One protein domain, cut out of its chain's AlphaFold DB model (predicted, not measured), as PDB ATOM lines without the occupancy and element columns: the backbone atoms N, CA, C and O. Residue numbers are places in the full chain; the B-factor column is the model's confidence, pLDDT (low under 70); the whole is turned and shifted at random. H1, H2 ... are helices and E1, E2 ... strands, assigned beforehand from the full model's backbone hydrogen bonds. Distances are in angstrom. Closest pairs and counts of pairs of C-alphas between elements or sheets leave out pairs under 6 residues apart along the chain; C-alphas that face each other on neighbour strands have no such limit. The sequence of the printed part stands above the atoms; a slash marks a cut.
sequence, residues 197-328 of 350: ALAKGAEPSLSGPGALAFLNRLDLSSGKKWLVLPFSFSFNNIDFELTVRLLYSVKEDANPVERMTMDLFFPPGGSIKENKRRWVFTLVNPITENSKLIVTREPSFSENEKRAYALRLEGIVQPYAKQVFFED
ATOM      1  N   ALA A 197      16.735  31.519   2.554       41.69
ATOM      2  CA  ALA A 197      17.160  32.918   2.570       41.69
ATOM      3  C   ALA A 197      18.675  33.051   2.818       41.69
ATOM      4  O   ALA A 197      19.343  33.817   2.127       41.69
ATOM      5  N   LEU A 198      19.230  32.249   3.736       39.66
ATOM      6  CA  LEU A 198      20.663  32.214   4.063       39.66
ATOM      7  C   LEU A 198      21.522  31.661   2.915       39.66
ATOM      8  O   LEU A 198      22.636  32.131   2.697       39.66
ATOM      9  N   ALA A 199      21.009  30.696   2.149       43.25
ATOM     10  CA  ALA A 199      21.715  30.128   0.999       43.25
ATOM     11  C   ALA A 199      21.831  31.101  -0.190       43.25
ATOM     12  O   ALA A 199      22.756  30.982  -0.987       43.25
ATOM     13  N   LYS A 200      20.908  32.066  -0.317       41.44
ATOM     14  CA  LYS A 200      20.853  33.006  -1.451       41.44
ATOM     15  C   LYS A 200      21.810  34.202  -1.294       41.44
ATOM     16  O   LYS A 200      22.115  34.844  -2.291       41.44
ATOM     17  N   GLY A 201      22.276  34.491  -0.074       36.12
ATOM     18  CA  GLY A 201      23.091  35.675   0.244       36.12
ATOM     19  C   GLY A 201      24.515  35.403   0.738       36.12
ATOM     20  O   GLY A 201      25.188  36.333   1.172       36.12
ATOM     21  N   ALA A 202      24.974  34.149   0.722       38.25
ATOM     22  CA  ALA A 202      26.317  33.782   1.162       38.25
ATOM     23  C   ALA A 202      27.306  33.731  -0.015       38.25
ATOM     24  O   ALA A 202      26.993  33.191  -1.074       38.25
ATOM     25  N   GLU A 203      28.522  34.234   0.206       38.19
ATOM     26  CA  GLU A 203      29.678  34.100  -0.692       38.19
ATOM     27  C   GLU A 203      29.904  32.608  -1.052       38.19
ATOM     28  O   GLU A 203      29.673  31.740  -0.196       38.19
ATOM     29  N   PRO A 204      30.354  32.248  -2.273       41.16
ATOM     30  CA  PRO A 204      30.467  30.855  -2.727       41.16
ATOM     31  C   PRO A 204      31.221  29.935  -1.751       41.16
ATOM     32  O   PRO A 204      30.886  28.758  -1.621       41.16
ATOM     33  N   SER A 205      32.179  30.490  -1.003       38.50
ATOM     34  CA  SER A 205      32.993  29.796   0.002       38.50
ATOM     35  C   SER A 205      32.254  29.419   1.303       38.50
ATOM     36  O   SER A 205      32.662  28.479   1.987       38.50
ATOM     37  N   LEU A 206      31.145  30.094   1.631       38.25
ATOM     38  CA  LEU A 206      30.278  29.822   2.791       38.25
ATOM     39  C   LEU A 206      28.881  29.313   2.389       38.25
ATOM     40  O   LEU A 206      28.173  28.756   3.222       38.25
ATOM     41  N   SER A 207      28.506  29.454   1.117       41.44
ATOM     42  CA  SER A 207      27.203  29.072   0.545       41.44
ATOM     43  C   SER A 207      26.951  27.566   0.414       41.44
ATOM     44  O   SER A 207      25.844  27.152   0.072       41.44
ATOM     45  N   GLY A 208      27.947  26.721   0.697       45.00
ATOM     46  CA  GLY A 208      27.735  25.280   0.742       45.00
ATOM     47  C   GLY A 208      26.698  24.953   1.826       45.00
ATOM     48  O   GLY A 208      26.997  25.175   3.003       45.00
ATOM     49  N   PRO A 209      25.521  24.380   1.496       45.97
ATOM     50  CA  PRO A 209      24.455  24.118   2.471       45.97
ATOM     51  C   PRO A 209      24.908  23.243   3.656       45.97
ATOM     52  O   PRO A 209      24.273  23.238   4.706       45.97
ATOM     53  N   GLY A 210      26.037  22.539   3.524       46.94
ATOM     54  CA  GLY A 210      26.650  21.762   4.596       46.94
ATOM     55  C   GLY A 210      27.579  22.535   5.540       46.94
ATOM     56  O   GLY A 210      27.639  22.184   6.715       46.94
ATOM     57  N   ALA A 211      28.276  23.586   5.091       48.84
ATOM     58  CA  ALA A 211      29.253  24.295   5.925       48.84
ATOM     59  C   ALA A 211      28.551  25.109   7.019       48.84
ATOM     60  O   ALA A 211      28.817  24.901   8.199       48.84
ATOM     61  N   LEU A 212      27.580  25.952   6.656       53.00
ATOM     62  CA  LEU A 212      26.788  26.742   7.610       53.00
ATOM     63  C   LEU A 212      25.957  25.863   8.550       53.00
ATOM     64  O   LEU A 212      25.964  26.071   9.764       53.00
ATOM     65  N   ALA A 213      25.299  24.832   8.010       54.16
ATOM     66  CA  ALA A 213      24.550  23.874   8.818       54.16
ATOM     67  C   ALA A 213      25.457  23.136   9.814       54.16
ATOM     68  O   ALA A 213      25.050  22.880  10.942       54.16
ATOM     69  N   PHE A 214      26.698  22.822   9.433       53.72
ATOM     70  CA  PHE A 214      27.684  22.224  10.329       53.72
ATOM     71  C   PHE A 214      28.222  23.221  11.365       53.72
ATOM     72  O   PHE A 214      28.350  22.866  12.537       53.72
ATOM     73  N   LEU A 215      28.491  24.477  10.980       55.31
ATOM     74  CA  LEU A 215      28.928  25.531  11.903       55.31
ATOM     75  C   LEU A 215      27.930  25.711  13.053       55.31
ATOM     76  O   LEU A 215      28.354  25.746  14.209       55.31
ATOM     77  N   ASN A 216      26.641  25.717  12.710       59.84
ATOM     78  CA  ASN A 216      25.512  25.896  13.623       59.84
ATOM     79  C   ASN A 216      25.175  24.644  14.458       59.84
ATOM     80  O   ASN A 216      24.385  24.727  15.394       59.84
ATOM     81  N   ARG A 217      25.753  23.478  14.130       60.38
ATOM     82  CA  ARG A 217      25.545  22.204  14.847       60.38
ATOM     83  C   ARG A 217      26.584  21.917  15.927       60.38
ATOM     84  O   ARG A 217      26.381  20.981  16.694       60.38
ATOM     85  N   LEU A 218      27.704  22.642  15.955       53.44
ATOM     86  CA  LEU A 218      28.776  22.352  16.904       53.44
ATOM     87  C   LEU A 218      28.563  23.070  18.233       53.44
ATOM     88  O   LEU A 218      28.580  24.301  18.305       53.44
ATOM     89  N   ASP A 219      28.461  22.261  19.279       58.69
ATOM     90  CA  ASP A 219      28.424  22.720  20.658       58.69
ATOM     91  C   ASP A 219      29.853  22.949  21.143       58.69
ATOM     92  O   ASP A 219      30.745  22.118  20.958       58.69
ATOM     93  N   LEU A 220      30.075  24.094  21.776       62.53
ATOM     94  CA  LEU A 220      31.275  24.341  22.555       62.53
ATOM     95  C   LEU A 220      31.213  23.483  23.824       62.53
ATOM     96  O   LEU A 220      30.135  23.237  24.366       62.53
ATOM     97  N   SER A 221      32.374  23.089  24.352       56.50
ATOM     98  CA  SER A 221      32.484  22.321  25.607       56.50
ATOM     99  C   SER A 221      31.780  22.991  26.797       56.50
ATOM    100  O   SER A 221      31.404  22.329  27.759       56.50
ATOM    101  N   SER A 222      31.543  24.302  26.716       66.19
ATOM    102  CA  SER A 222      30.812  25.100  27.699       66.19
ATOM    103  C   SER A 222      29.280  24.950  27.648       66.19
ATOM    104  O   SER A 222      28.607  25.434  28.561       66.19
ATOM    105  N   GLY A 223      28.716  24.273  26.640       73.19
ATOM    106  CA  GLY A 223      27.270  24.225  26.371       73.19
ATOM    107  C   GLY A 223      26.753  25.430  25.575       73.19
ATOM    108  O   GLY A 223      25.550  25.687  25.541       73.19
ATOM    109  N   LYS A 224      27.667  26.187  24.960       77.00
ATOM    110  CA  LYS A 224      27.365  27.342  24.111       77.00
ATOM    111  C   LYS A 224      27.423  26.955  22.634       77.00
ATOM    112  O   LYS A 224      28.118  26.010  22.277       77.00
ATOM    113  N   LYS A 225      26.730  27.684  21.763       75.75
ATOM    114  CA  LYS A 225      26.676  27.422  20.318       75.75
ATOM    115  C   LYS A 225      26.844  28.715  19.541       75.75
ATOM    116  O   LYS A 225      26.257  29.726  19.907       75.75
ATOM    117  N   TRP A 226      27.608  28.683  18.454       75.75
ATOM    118  CA  TRP A 226      27.641  29.800  17.512       75.75
ATOM    119  C   TRP A 226      26.607  29.582  16.412       75.75
ATOM    120  O   TRP A 226      26.656  28.567  15.722       75.75
ATOM    121  N   LEU A 227      25.716  30.550  16.223       77.69
ATOM    122  CA  LEU A 227      24.856  30.652  15.053       77.69
ATOM    123  C   LEU A 227      25.463  31.666  14.083       77.69
ATOM    124  O   LEU A 227      25.602  32.839  14.419       77.69
ATOM    125  N   VAL A 228      25.834  31.218  12.890       74.94
ATOM    126  CA  VAL A 228      26.405  32.048  11.829       74.94
ATOM    127  C   VAL A 228      25.360  32.245  10.736       74.94
ATOM    128  O   VAL A 228      24.834  31.280  10.180       74.94
ATOM    129  N   LEU A 229      25.063  33.510  10.450       75.50
ATOM    130  CA  LEU A 229      24.024  33.980   9.543       75.50
ATOM    131  C   LEU A 229      24.656  34.934   8.518       75.50
ATOM    132  O   LEU A 229      24.783  36.132   8.795       75.50
ATOM    133  N   PRO A 230      25.106  34.431   7.362       70.06
ATOM    134  CA  PRO A 230      25.493  35.295   6.258       70.06
ATOM    135  C   PRO A 230      24.252  35.922   5.625       70.06
ATOM    136  O   PRO A 230      23.227  35.260   5.461       70.06
ATOM    137  N   PHE A 231      24.351  37.185   5.239       71.06
ATOM    138  CA  PHE A 231      23.376  37.806   4.358       71.06
ATOM    139  C   PHE A 231      24.036  38.848   3.470       71.06
ATOM    140  O   PHE A 231      25.070  39.426   3.804       71.06
ATOM    141  N   SER A 232      23.402  39.094   2.334       71.56
ATOM    142  CA  SER A 232      23.760  40.170   1.432       71.56
ATOM    143  C   SER A 232      22.540  41.041   1.185       71.56
ATOM    144  O   SER A 232      21.399  40.567   1.187       71.56
ATOM    145  N   PHE A 233      22.768  42.337   1.026       77.44
ATOM    146  CA  PHE A 233      21.725  43.273   0.637       77.44
ATOM    147  C   PHE A 233      22.329  44.421  -0.162       77.44
ATOM    148  O   PHE A 233      23.491  44.772   0.026       77.44
ATOM    149  N   SER A 234      21.524  45.032  -1.023       73.25
ATOM    150  CA  SER A 234      21.929  46.203  -1.797       73.25
ATOM    151  C   SER A 234      21.247  47.443  -1.230       73.25
ATOM    152  O   SER A 234      20.036  47.449  -1.006       73.25
ATOM    153  N   PHE A 235      22.004  48.513  -1.004       77.00
ATOM    154  CA  PHE A 235      21.461  49.806  -0.591       77.00
ATOM    155  C   PHE A 235      22.175  50.927  -1.343       77.00
ATOM    156  O   PHE A 235      23.400  50.973  -1.375       77.00
ATOM    157  N   ASN A 236      21.412  51.827  -1.971       78.31
ATOM    158  CA  ASN A 236      21.942  52.904  -2.818       78.31
ATOM    159  C   ASN A 236      22.934  52.419  -3.898       78.31
ATOM    160  O   ASN A 236      23.967  53.048  -4.113       78.31
ATOM    161  N   ASN A 237      22.623  51.306  -4.576       77.75
ATOM    162  CA  ASN A 237      23.482  50.663  -5.586       77.75
ATOM    163  C   ASN A 237      24.855  50.203  -5.061       77.75
ATOM    164  O   ASN A 237      25.790  50.030  -5.839       77.75
ATOM    165  N   ILE A 238      24.985  50.023  -3.746       73.69
ATOM    166  CA  ILE A 238      26.146  49.405  -3.114       73.69
ATOM    167  C   ILE A 238      25.699  48.050  -2.585       73.69
ATOM    168  O   ILE A 238      24.744  47.976  -1.808       73.69
ATOM    169  N   ASP A 239      26.390  47.000  -3.009       70.88
ATOM    170  CA  ASP A 239      26.189  45.653  -2.492       70.88
ATOM    171  C   ASP A 239      26.991  45.475  -1.203       70.88
ATOM    172  O   ASP A 239      28.194  45.744  -1.147       70.88
ATOM    173  N   PHE A 240      26.298  45.036  -0.159       69.38
ATOM    174  CA  PHE A 240      26.870  44.740   1.141       69.38
ATOM    175  C   PHE A 240      26.862  43.238   1.358       69.38
ATOM    176  O   PHE A 240      25.820  42.590   1.240       69.38
ATOM    177  N   GLU A 241      28.016  42.707   1.742       67.56
ATOM    178  CA  GLU A 241      28.156  41.345   2.235       67.56
ATOM    179  C   GLU A 241      28.468  41.389   3.718       67.56
ATOM    180  O   GLU A 241      29.365  42.117   4.167       67.56
ATOM    181  N   LEU A 242      27.727  40.611   4.498       75.62
ATOM    182  CA  LEU A 242      27.937  40.607   5.928       75.62
ATOM    183  C   LEU A 242      27.634  39.257   6.561       75.62
ATOM    184  O   LEU A 242      26.877  38.431   6.055       75.62
ATOM    185  N   THR A 243      28.263  39.036   7.705       73.69
ATOM    186  CA  THR A 243      28.064  37.838   8.512       73.69
ATOM    187  C   THR A 243      27.699  38.233   9.929       73.69
ATOM    188  O   THR A 243      28.484  38.882  10.618       73.69
ATOM    189  N   VAL A 244      26.535  37.789  10.395       80.00
ATOM    190  CA  VAL A 244      26.164  37.862  11.810       80.00
ATOM    191  C   VAL A 244      26.526  36.551  12.495       80.00
ATOM    192  O   VAL A 244      26.260  35.469  11.983       80.00
ATOM    193  N   ARG A 245      27.147  36.639  13.665       81.06
ATOM    194  CA  ARG A 245      27.512  35.516  14.527       81.06
ATOM    195  C   ARG A 245      26.859  35.738  15.883       81.06
ATOM    196  O   ARG A 245      27.105  36.763  16.508       81.06
ATOM    197  N   LEU A 246      26.050  34.797  16.342       82.62
ATOM    198  CA  LEU A 246      25.400  34.840  17.649       82.62
ATOM    199  C   LEU A 246      25.975  33.729  18.519       82.62
ATOM    200  O   LEU A 246      25.921  32.566  18.131       82.62
ATOM    201  N   LEU A 247      26.525  34.071  19.677       81.50
ATOM    202  CA  LEU A 247      26.907  33.102  20.693       81.50
ATOM    203  C   LEU A 247      25.711  32.879  21.606       81.50
ATOM    204  O   LEU A 247      25.327  33.766  22.367       81.50
ATOM    205  N   TYR A 248      25.143  31.688  21.508       82.62
ATOM    206  CA  TYR A 248      24.016  31.245  22.300       82.62
ATOM    207  C   TYR A 248      24.498  30.397  23.480       82.62
ATOM    208  O   TYR A 248      25.343  29.525  23.292       82.62
ATOM    209  N   SER A 249      23.947  30.586  24.672       81.00
ATOM    210  CA  SER A 249      24.128  29.711  25.827       81.00
ATOM    211  C   SER A 249      22.853  28.917  26.060       81.00
ATOM    212  O   SER A 249      21.793  29.478  26.309       81.00
ATOM    213  N   VAL A 250      22.944  27.588  25.981       69.56
ATOM    214  CA  VAL A 250      21.785  26.699  26.192       69.56
ATOM    215  C   VAL A 250      21.420  26.588  27.682       69.56
ATOM    216  O   VAL A 250      20.403  26.000  28.026       69.56
ATOM    217  N   LYS A 251      22.252  27.141  28.571       70.94
ATOM    218  CA  LYS A 251      22.104  27.037  30.028       70.94
ATOM    219  C   LYS A 251      21.298  28.174  30.659       70.94
ATOM    220  O   LYS A 251      20.938  28.045  31.822       70.94
ATOM    221  N   GLU A 252      21.065  29.275  29.948       65.62
ATOM    222  CA  GLU A 252      20.403  30.460  30.506       65.62
ATOM    223  C   GLU A 252      18.966  30.601  29.994       65.62
ATOM    224  O   GLU A 252      18.724  30.596  28.788       65.62
ATOM    225  N   ASP A 253      18.019  30.772  30.921       60.25
ATOM    226  CA  ASP A 253      16.580  30.819  30.619       60.25
ATOM    227  C   ASP A 253      16.083  32.204  30.157       60.25
ATOM    228  O   ASP A 253      15.022  32.303  29.543       60.25
ATOM    229  N   ALA A 254      16.815  33.286  30.454       64.44
ATOM    230  CA  ALA A 254      16.305  34.655  30.292       64.44
ATOM    231  C   ALA A 254      16.850  35.397  29.061       64.44
ATOM    232  O   ALA A 254      16.097  36.095  28.383       64.44
ATOM    233  N   ASN A 255      18.141  35.258  28.750       64.88
ATOM    234  CA  ASN A 255      18.720  35.821  27.537       64.88
ATOM    235  C   ASN A 255      19.784  34.881  26.998       64.88
ATOM    236  O   ASN A 255      20.940  34.932  27.410       64.88
ATOM    237  N   PRO A 256      19.417  34.020  26.058       75.75
ATOM    238  CA  PRO A 256      20.344  33.004  25.652       75.75
ATOM    239  C   PRO A 256      21.433  33.544  24.721       75.75
ATOM    240  O   PRO A 256      22.363  32.811  24.424       75.75
ATOM    241  N   VAL A 257      21.354  34.791  24.239       80.81
ATOM    242  CA  VAL A 257      22.391  35.383  23.384       80.81
ATOM    243  C   VAL A 257      23.364  36.181  24.244       80.81
ATOM    244  O   VAL A 257      23.085  37.305  24.646       80.81
ATOM    245  N   GLU A 258      24.552  35.629  24.468       80.31
ATOM    246  CA  GLU A 258      25.601  36.296  25.245       80.31
ATOM    247  C   GLU A 258      26.394  37.308  24.408       80.31
ATOM    248  O   GLU A 258      26.904  38.314  24.910       80.31
ATOM    249  N   ARG A 259      26.539  37.028  23.107       83.31
ATOM    250  CA  ARG A 259      27.336  37.849  22.194       83.31
ATOM    251  C   ARG A 259      26.749  37.841  20.796       83.31
ATOM    252  O   ARG A 259      26.375  36.792  20.279       83.31
ATOM    253  N   MET A 260      26.745  39.003  20.160       85.50
ATOM    254  CA  MET A 260      26.431  39.162  18.748       85.50
ATOM    255  C   MET A 260      27.584  39.883  18.066       85.50
ATOM    256  O   MET A 260      27.966  40.965  18.484       85.50
ATOM    257  N   THR A 261      28.127  39.303  17.005       83.25
ATOM    258  CA  THR A 261      29.175  39.919  16.193       83.25
ATOM    259  C   THR A 261      28.675  40.057  14.766       83.25
ATOM    260  O   THR A 261      28.280  39.070  14.158       83.25
ATOM    261  N   MET A 262      28.698  41.265  14.222       83.69
ATOM    262  CA  MET A 262      28.391  41.554  12.829       83.69
ATOM    263  C   MET A 262      29.669  41.984  12.126       83.69
ATOM    264  O   MET A 262      30.309  42.950  12.533       83.69
ATOM    265  N   ASP A 263      30.025  41.255  11.080       76.00
ATOM    266  CA  ASP A 263      31.188  41.507  10.241       76.00
ATOM    267  C   ASP A 263      30.705  42.035   8.893       76.00
ATOM    268  O   ASP A 263      29.938  41.350   8.215       76.00
ATOM    269  N   LEU A 264      31.098  43.256   8.546       78.62
ATOM    270  CA  LEU A 264      30.682  43.956   7.338       78.62
ATOM    271  C   LEU A 264      31.890  44.148   6.425       78.62
ATOM    272  O   LEU A 264      32.860  44.830   6.784       78.62
ATOM    273  N   PHE A 265      31.794  43.576   5.229       69.06
ATOM    274  CA  PHE A 265      32.819  43.659   4.202       69.06
ATOM    275  C   PHE A 265      32.382  44.626   3.110       69.06
ATOM    276  O   PHE A 265      31.286  44.524   2.563       69.06
ATOM    277  N   PHE A 266      33.261  45.571   2.780       67.25
ATOM    278  CA  PHE A 266      33.053  46.475   1.656       67.25
ATOM    279  C   PHE A 266      33.808  45.933   0.436       67.25
ATOM    280  O   PHE A 266      35.049  45.929   0.459       67.25
ATOM    281  N   PRO A 267      33.110  45.465  -0.619       56.12
ATOM    282  CA  PRO A 267      33.778  44.978  -1.814       56.12
ATOM    283  C   PRO A 267      34.518  46.124  -2.527       56.12
ATOM    284  O   PRO A 267      34.079  47.280  -2.507       56.12
ATOM    285  N   PRO A 268      35.662  45.836  -3.171       50.94
ATOM    286  CA  PRO A 268      36.369  46.824  -3.972       50.94
ATOM    287  C   PRO A 268      35.556  47.126  -5.242       50.94
ATOM    288  O   PRO A 268      35.487  46.289  -6.135       50.94
ATOM    289  N   GLY A 269      34.932  48.306  -5.339       50.97
ATOM    290  CA  GLY A 269      34.171  48.649  -6.553       50.97
ATOM    291  C   GLY A 269      33.464  50.006  -6.619       50.97
ATOM    292  O   GLY A 269      33.219  50.486  -7.719       50.97
ATOM    293  N   GLY A 270      33.182  50.678  -5.500       45.31
ATOM    294  CA  GLY A 270      32.589  52.026  -5.512       45.31
ATOM    295  C   GLY A 270      33.570  53.057  -4.964       45.31
ATOM    296  O   GLY A 270      33.796  53.074  -3.760       45.31
ATOM    297  N   SER A 271      34.191  53.869  -5.830       46.91
ATOM    298  CA  SER A 271      35.282  54.824  -5.523       46.91
ATOM    299  C   SER A 271      35.137  55.504  -4.149       46.91
ATOM    300  O   SER A 271      34.134  56.172  -3.912       46.91
ATOM    301  N   ILE A 272      36.065  55.328  -3.198       38.97
ATOM    302  CA  ILE A 272      37.378  55.996  -3.092       38.97
ATOM    303  C   ILE A 272      38.482  54.952  -2.819       38.97
ATOM    304  O   ILE A 272      38.519  54.331  -1.763       38.97
ATOM    305  N   LYS A 273      39.363  54.785  -3.810       41.94
ATOM    306  CA  LYS A 273      40.694  54.146  -3.829       41.94
ATOM    307  C   LYS A 273      41.167  53.397  -2.557       41.94
ATOM    308  O   LYS A 273      41.571  53.997  -1.568       41.94
ATOM    309  N   GLU A 274      41.218  52.070  -2.706       48.34
ATOM    310  CA  GLU A 274      42.288  51.174  -2.220       48.34
ATOM    311  C   GLU A 274      42.483  50.954  -0.714       48.34
ATOM    312  O   GLU A 274      43.605  50.977  -0.232       48.34
ATOM    313  N   ASN A 275      41.435  50.596   0.028       47.97
ATOM    314  CA  ASN A 275      41.618  49.726   1.196       47.97
ATOM    315  C   ASN A 275      40.355  48.897   1.419       47.97
ATOM    316  O   ASN A 275      39.265  49.464   1.518       47.97
ATOM    317  N   LYS A 276      40.492  47.565   1.494       57.03
ATOM    318  CA  LYS A 276      39.409  46.687   1.956       57.03
ATOM    319  C   LYS A 276      39.029  47.161   3.350       57.03
ATOM    320  O   LYS A 276      39.815  47.002   4.279       57.03
ATOM    321  N   ARG A 277      37.865  47.801   3.480       65.88
ATOM    322  CA  ARG A 277      37.366  48.206   4.788       65.88
ATOM    323  C   ARG A 277      36.598  47.042   5.374       65.88
ATOM    324  O   ARG A 277      35.635  46.581   4.769       65.88
ATOM    325  N   ARG A 278      37.033  46.571   6.535       77.12
ATOM    326  CA  ARG A 278      36.292  45.598   7.336       77.12
ATOM    327  C   ARG A 278      35.812  46.302   8.583       77.12
ATOM    328  O   ARG A 278      36.605  46.965   9.245       77.12
ATOM    329  N   TRP A 279      34.529  46.190   8.879       83.19
ATOM    330  CA  TRP A 279      33.966  46.683  10.128       83.19
ATOM    331  C   TRP A 279      33.450  45.496  10.914       83.19
ATOM    332  O   TRP A 279      32.694  44.692  10.376       83.19
ATOM    333  N   VAL A 280      33.828  45.400  12.183       82.00
ATOM    334  CA  VAL A 280      33.283  44.383  13.076       82.00
ATOM    335  C   VAL A 280      32.624  45.072  14.257       82.00
ATOM    336  O   VAL A 280      33.263  45.789  15.027       82.00
ATOM    337  N   PHE A 281      31.328  44.830  14.393       86.88
ATOM    338  CA  PHE A 281      30.498  45.301  15.488       86.88
ATOM    339  C   PHE A 281      30.241  44.127  16.423       86.88
ATOM    340  O   PHE A 281      29.598  43.160  16.026       86.88
ATOM    341  N   THR A 282      30.730  44.185  17.655       86.94
ATOM    342  CA  THR A 282      30.499  43.149  18.664       86.94
ATOM    343  C   THR A 282      29.670  43.711  19.802       86.94
ATOM    344  O   THR A 282      30.135  44.539  20.574       86.94
ATOM    345  N   LEU A 283      28.439  43.238  19.916       87.19
ATOM    346  CA  LEU A 283      27.559  43.495  21.038       87.19
ATOM    347  C   LEU A 283      27.751  42.402  22.095       87.19
ATOM    348  O   LEU A 283      27.563  41.214  21.825       87.19
ATOM    349  N   VAL A 284      28.137  42.811  23.298       86.12
ATOM    350  CA  VAL A 284      28.341  41.946  24.466       86.12
ATOM    351  C   VAL A 284      27.188  42.150  25.439       86.12
ATOM    352  O   VAL A 284      26.833  43.296  25.721       86.12
ATOM    353  N   ASN A 285      26.623  41.053  25.952       84.25
ATOM    354  CA  ASN A 285      25.468  41.045  26.857       84.25
ATOM    355  C   ASN A 285      24.296  41.894  26.323       84.25
ATOM    356  O   ASN A 285      23.860  42.835  27.001       84.25
ATOM    357  N   PRO A 286      23.815  41.622  25.095       81.81
ATOM    358  CA  PRO A 286      22.766  42.416  24.456       81.81
ATOM    359  C   PRO A 286      21.542  42.554  25.366       81.81
ATOM    360  O   PRO A 286      21.185  41.608  26.056       81.81
ATOM    361  N   ILE A 287      20.876  43.716  25.351       78.00
ATOM    362  CA  ILE A 287      19.596  43.950  26.063       78.00
ATOM    363  C   ILE A 287      19.738  43.956  27.606       78.00
ATOM    364  O   ILE A 287      18.767  44.161  28.327       78.00
ATOM    365  N   THR A 288      20.955  43.823  28.143       81.69
ATOM    366  CA  THR A 288      21.222  43.973  29.585       81.69
ATOM    367  C   THR A 288      21.675  45.393  29.942       81.69
ATOM    368  O   THR A 288      22.085  46.178  29.080       81.69
ATOM    369  N   GLU A 289      21.659  45.730  31.235       83.25
ATOM    370  CA  GLU A 289      22.217  46.994  31.749       83.25
ATOM    371  C   GLU A 289      23.723  47.128  31.474       83.25
ATOM    372  O   GLU A 289      24.230  48.233  31.295       83.25
ATOM    373  N   ASN A 290      24.416  45.994  31.338       84.06
ATOM    374  CA  ASN A 290      25.842  45.911  31.035       84.06
ATOM    375  C   ASN A 290      26.121  45.718  29.537       84.06
ATOM    376  O   ASN A 290      27.187  45.218  29.170       84.06
ATOM    377  N   SER A 291      25.166  46.070  28.672       87.12
ATOM    378  CA  SER A 291      25.305  45.918  27.226       87.12
ATOM    379  C   SER A 291      26.344  46.883  26.654       87.12
ATOM    380  O   SER A 291      26.286  48.100  26.860       87.12
ATOM    381  N   LYS A 292      27.303  46.330  25.906       90.06
ATOM    382  CA  LYS A 292      28.422  47.078  25.319       90.06
ATOM    383  C   LYS A 292      28.536  46.774  23.840       90.06
ATOM    384  O   LYS A 292      28.613  45.608  23.462       90.06
ATOM    385  N   LEU A 293      28.596  47.814  23.019       89.94
ATOM    386  CA  LEU A 293      28.951  47.703  21.614       89.94
ATOM    387  C   LEU A 293      30.433  48.025  21.447       89.94
ATOM    388  O   LEU A 293      30.871  49.121  21.774       89.94
ATOM    389  N   ILE A 294      31.185  47.085  20.899       88.56
ATOM    390  CA  ILE A 294      32.585  47.248  20.522       88.56
ATOM    391  C   ILE A 294      32.639  47.358  19.005       88.56
ATOM    392  O   ILE A 294      32.106  46.505  18.295       88.56
ATOM    393  N   VAL A 295      33.275  48.407  18.501       87.62
ATOM    394  CA  VAL A 295      33.405  48.681  17.072       87.62
ATOM    395  C   VAL A 295      34.878  48.649  16.707       87.62
ATOM    396  O   VAL A 295      35.672  49.458  17.187       87.62
ATOM    397  N   THR A 296      35.241  47.727  15.826       85.75
ATOM    398  CA  THR A 296      36.575  47.664  15.222       85.75
ATOM    399  C   THR A 296      36.463  47.924  13.730       85.75
ATOM    400  O   THR A 296      35.464  47.583  13.087       85.75
ATOM    401  N   ARG A 297      37.494  48.555  13.171       84.88
ATOM    402  CA  ARG A 297      37.603  48.803  11.736       84.88
ATOM    403  C   ARG A 297      39.023  48.547  11.275       84.88
ATOM    404  O   ARG A 297      39.974  48.863  11.985       84.88
ATOM    405  N   GLU A 298      39.148  48.022  10.071       77.94
ATOM    406  CA  GLU A 298      40.410  47.922   9.355       77.94
ATOM    407  C   GLU A 298      40.311  48.726   8.049       77.94
ATOM    408  O   GLU A 298      39.380  48.477   7.284       77.94
ATOM    409  N   PRO A 299      41.193  49.716   7.797       78.00
ATOM    410  CA  PRO A 299      42.156  50.282   8.743       78.00
ATOM    411  C   PRO A 299      41.456  50.973   9.927       78.00
ATOM    412  O   PRO A 299      40.276  51.335   9.851       78.00
ATOM    413  N   SER A 300      42.190  51.152  11.021       81.75
ATOM    414  CA  SER A 300      41.668  51.689  12.279       81.75
ATOM    415  C   SER A 300      41.097  53.102  12.157       81.75
ATOM    416  O   SER A 300      41.301  53.810  11.165       81.75
ATOM    417  N   PHE A 301      40.290  53.498  13.140       77.06
ATOM    418  CA  PHE A 301      39.727  54.843  13.195       77.06
ATOM    419  C   PHE A 301      40.782  55.850  13.640       77.06
ATOM    420  O   PHE A 301      41.492  55.623  14.612       77.06
ATOM    421  N   SER A 302      40.822  57.012  12.993       84.38
ATOM    422  CA  SER A 302      41.433  58.183  13.624       84.38
ATOM    423  C   SER A 302      40.584  58.650  14.815       84.38
ATOM    424  O   SER A 302      39.366  58.463  14.832       84.38
ATOM    425  N   GLU A 303      41.193  59.319  15.796       84.75
ATOM    426  CA  GLU A 303      40.477  59.850  16.972       84.75
ATOM    427  C   GLU A 303      39.294  60.762  16.604       84.75
ATOM    428  O   GLU A 303      38.228  60.708  17.221       84.75
ATOM    429  N   ASN A 304      39.448  61.563  15.548       84.06
ATOM    430  CA  ASN A 304      38.376  62.424  15.048       84.06
ATOM    431  C   ASN A 304      37.215  61.607  14.463       84.06
ATOM    432  O   ASN A 304      36.052  61.929  14.707       84.06
ATOM    433  N   GLU A 305      37.515  60.530  13.730       84.25
ATOM    434  CA  GLU A 305      36.488  59.615  13.233       84.25
ATOM    435  C   GLU A 305      35.770  58.909  14.383       84.25
ATOM    436  O   GLU A 305      34.542  58.863  14.363       84.25
ATOM    437  N   LYS A 306      36.491  58.413  15.401       85.25
ATOM    438  CA  LYS A 306      35.872  57.768  16.572       85.25
ATOM    439  C   LYS A 306      34.829  58.673  17.212       85.25
ATOM    440  O   LYS A 306      33.696  58.249  17.398       85.25
ATOM    441  N   ARG A 307      35.174  59.938  17.481       83.81
ATOM    442  CA  ARG A 307      34.239  60.911  18.077       83.81
ATOM    443  C   ARG A 307      33.021  61.165  17.187       83.81
ATOM    444  O   ARG A 307      31.899  61.194  17.684       83.81
ATOM    445  N   ALA A 308      33.228  61.323  15.879       85.00
ATOM    446  CA  ALA A 308      32.138  61.564  14.934       85.00
ATOM    447  C   ALA A 308      31.187  60.360  14.806       85.00
ATOM    448  O   ALA A 308      29.969  60.536  14.734       85.00
ATOM    449  N   TYR A 309      31.728  59.138  14.785       84.56
ATOM    450  CA  TYR A 309      30.930  57.916  14.709       84.56
ATOM    451  C   TYR A 309      30.287  57.550  16.045       84.56
ATOM    452  O   TYR A 309      29.168  57.049  16.015       84.56
ATOM    453  N   ALA A 310      30.927  57.826  17.186       85.19
ATOM    454  CA  ALA A 310      30.383  57.545  18.517       85.19
ATOM    455  C   ALA A 310      28.994  58.163  18.683       85.19
ATOM    456  O   ALA A 310      28.031  57.439  18.905       85.19
ATOM    457  N   LEU A 311      28.866  59.468  18.426       81.81
ATOM    458  CA  LEU A 311      27.596  60.191  18.550       81.81
ATOM    459  C   LEU A 311      26.495  59.627  17.639       81.81
ATOM    460  O   LEU A 311      25.328  59.561  18.020       81.81
ATOM    461  N   ARG A 312      26.857  59.213  16.417       85.19
ATOM    462  CA  ARG A 312      25.899  58.637  15.460       85.19
ATOM    463  C   ARG A 312      25.479  57.229  15.861       85.19
ATOM    464  O   ARG A 312      24.299  56.904  15.790       85.19
ATOM    465  N   LEU A 313      26.444  56.398  16.248       84.44
ATOM    466  CA  LEU A 313      26.194  55.018  16.632       84.44
ATOM    467  C   LEU A 313      25.420  54.952  17.939       84.44
ATOM    468  O   LEU A 313      24.463  54.196  17.989       84.44
ATOM    469  N   GLU A 314      25.750  55.773  18.937       83.94
ATOM    470  CA  GLU A 314      25.001  55.862  20.193       83.94
ATOM    471  C   GLU A 314      23.510  56.082  19.939       83.94
ATOM    472  O   GLU A 314      22.705  55.316  20.452       83.94
ATOM    473  N   GLY A 315      23.130  57.025  19.069       83.62
ATOM    474  CA  GLY A 315      21.719  57.257  18.734       83.62
ATOM    475  C   GLY A 315      21.021  56.064  18.065       83.62
ATOM    476  O   GLY A 315      19.827  55.858  18.266       83.62
ATOM    477  N   ILE A 316      21.755  55.259  17.292       83.88
ATOM    478  CA  ILE A 316      21.216  54.082  16.590       83.88
ATOM    479  C   ILE A 316      21.129  52.871  17.528       83.88
ATOM    480  O   ILE A 316      20.174  52.097  17.468       83.88
ATOM    481  N   VAL A 317      22.139  52.685  18.379       84.38
ATOM    482  CA  VAL A 317      22.352  51.452  19.147       84.38
ATOM    483  C   VAL A 317      21.924  51.562  20.603       84.38
ATOM    484  O   VAL A 317      21.880  50.533  21.267       84.38
ATOM    485  N   GLN A 318      21.535  52.748  21.085       84.31
ATOM    486  CA  GLN A 318      21.022  52.983  22.442       84.31
ATOM    487  C   GLN A 318      19.982  51.947  22.925       84.31
ATOM    488  O   GLN A 318      20.026  51.575  24.103       84.31
ATOM    489  N   PRO A 319      19.048  51.452  22.077       84.44
ATOM    490  CA  PRO A 319      18.093  50.434  22.515       84.44
ATOM    491  C   PRO A 319      18.751  49.093  22.874       84.44
ATOM    492  O   PRO A 319      18.174  48.309  23.621       84.44
ATOM    493  N   TYR A 320      19.952  48.830  22.352       79.69
ATOM    494  CA  TYR A 320      20.626  47.531  22.397       79.69
ATOM    495  C   TYR A 320      21.933  47.539  23.196       79.69
ATOM    496  O   TYR A 320      22.322  46.493  23.716       79.69
ATOM    497  N   ALA A 321      22.598  48.694  23.286       85.12
ATOM    498  CA  ALA A 321      23.861  48.903  23.979       85.12
ATOM    499  C   ALA A 321      23.814  50.189  24.809       85.12
ATOM    500  O   ALA A 321      23.428  51.247  24.313       85.12
ATOM    501  N   LYS A 322      24.256  50.112  26.067       85.56
ATOM    502  CA  LYS A 322      24.393  51.283  26.945       85.56
ATOM    503  C   LYS A 322      25.704  52.032  26.742       85.56
ATOM    504  O   LYS A 322      25.803  53.188  27.136       85.56
ATOM    505  N   GLN A 323      26.707  51.373  26.166       85.94
ATOM    506  CA  GLN A 323      28.052  51.915  25.983       85.94
ATOM    507  C   GLN A 323      28.582  51.550  24.594       85.94
ATOM    508  O   GLN A 323      28.355  50.431  24.126       85.94
ATOM    509  N   VAL A 324      29.306  52.475  23.957       87.94
ATOM    510  CA  VAL A 324      29.962  52.270  22.657       87.94
ATOM    511  C   VAL A 324      31.468  52.466  22.813       87.94
ATOM    512  O   VAL A 324      31.922  53.500  23.295       87.94
ATOM    513  N   PHE A 325      32.242  51.474  22.385       89.50
ATOM    514  CA  PHE A 325      33.700  51.466  22.425       89.50
ATOM    515  C   PHE A 325      34.269  51.333  21.015       89.50
ATOM    516  O   PHE A 325      33.725  50.606  20.185       89.50
ATOM    517  N   PHE A 326      35.387  52.012  20.763       87.06
ATOM    518  CA  PHE A 326      36.147  51.899  19.520       87.06
ATOM    519  C   PHE A 326      37.515  51.306  19.819       87.06
ATOM    520  O   PHE A 326      38.255  51.843  20.642       87.06
ATOM    521  N   GLU A 327      37.865  50.238  19.116       87.44
ATOM    522  CA  GLU A 327      39.159  49.575  19.251       87.44
ATOM    523  C   GLU A 327      39.996  49.783  17.979       87.44
ATOM    524  O   GLU A 327      39.534  49.571  16.856       87.44
ATOM    525  N   ASP A 328      41.247  50.222  18.163       67.38
ATOM    526  CA  ASP A 328      42.159  50.671  17.092       67.38
ATOM    527  C   ASP A 328      42.748  49.565  16.229       67.38
ATOM    528  O   ASP A 328      43.662  49.776  15.443       67.38
TER     529      ASP A 328
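What this domain is: This is residues 197 to 328 of the 350 residues of an uncharacterized protein of Treponema sp (UniProt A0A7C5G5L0). One twisted sheet of six strands makes the body, with its longest strands, E1 and E2, at one side and the short E6 at the opposite edge. The helix H3 covers one face of the sheet at the E6 edge, while the two short helices H1 and H2 sit by the E1 edge and only graze the sheet. The 132 printed residues have three named helices and six named strands, in the order H1 H2 E1 E2 E3 E4 E5 H3 E6; the class is mixed, helices and strands. The sheet is mixed, its order E1 E2 E3 E4 E5 E6. The whole is compact, with a radius of gyration of the C-alphas of 16.3 A and spans of 44 by 38 by 23 A.

Where its parts are: H1, residues 197 to 200, begins with C-alpha 197 at (17.160, 32.918, 2.570), and H2 is residues 209 to 215. E1, residues 224 to 235, is 33.9 A long, and E2, residues 238 to 249, 35.1 A. E3, residues 257 to 265, measures 23.3 A, E4, residues 278 to 284, 19.2 A, and E5, residues 292 to 298, 20.0 A. H3, residues 303 to 317, is 20.1 A long. E6, residues 323 to 327, ends with C-alpha 327 at (39.159, 49.575, 19.251).

How they stand to each other: E1 to E5 form a meander, each strand the antiparallel neighbour of the one before. In the hairpin E1 and E2, N 229 and O 244 are 2.8 A apart, within hydrogen-bond range; so are N 245 and O 261 of E2 and E3 at 2.7 A, N 262 and O 281 of E3 and E4 at 2.8 A, and N 282 and O 294 of E4 and E5 at 2.8 A. E5 and E6 are parallel at 24 degrees, with N 295 and O 325 at 2.8 A. E5, H3 and E6 form a strand-helix-strand unit, two parallel neighbour strands with a helix between, and its crossover is right-handed. H3 has a height over the sheet of 8.4 A and lies over E6, slantwise at 36 degrees on the local plane; their closest C-alphas, of Lys 306 and Phe 326, are 6.6 A apart. The closest C-alphas of H2 and E1, Leu 212 and Val 228, are 6.8 A apart. H1 and H2 are each apart from H3. O i to N i+4 pairs are within range in 2 of 3 for H2 and 8 of 11 for H3; H1 is too short for one.

The domain as a whole: The C-alphas of Asp 253 and Lys 273, the two farthest apart, are 48.1 A apart. The printed part has no cut. The link E3 to E4 is long, 12 residues. Mean pLDDT of the printed part is 71.2; residues 197 to 222 and 265 to 277 are among those under 70.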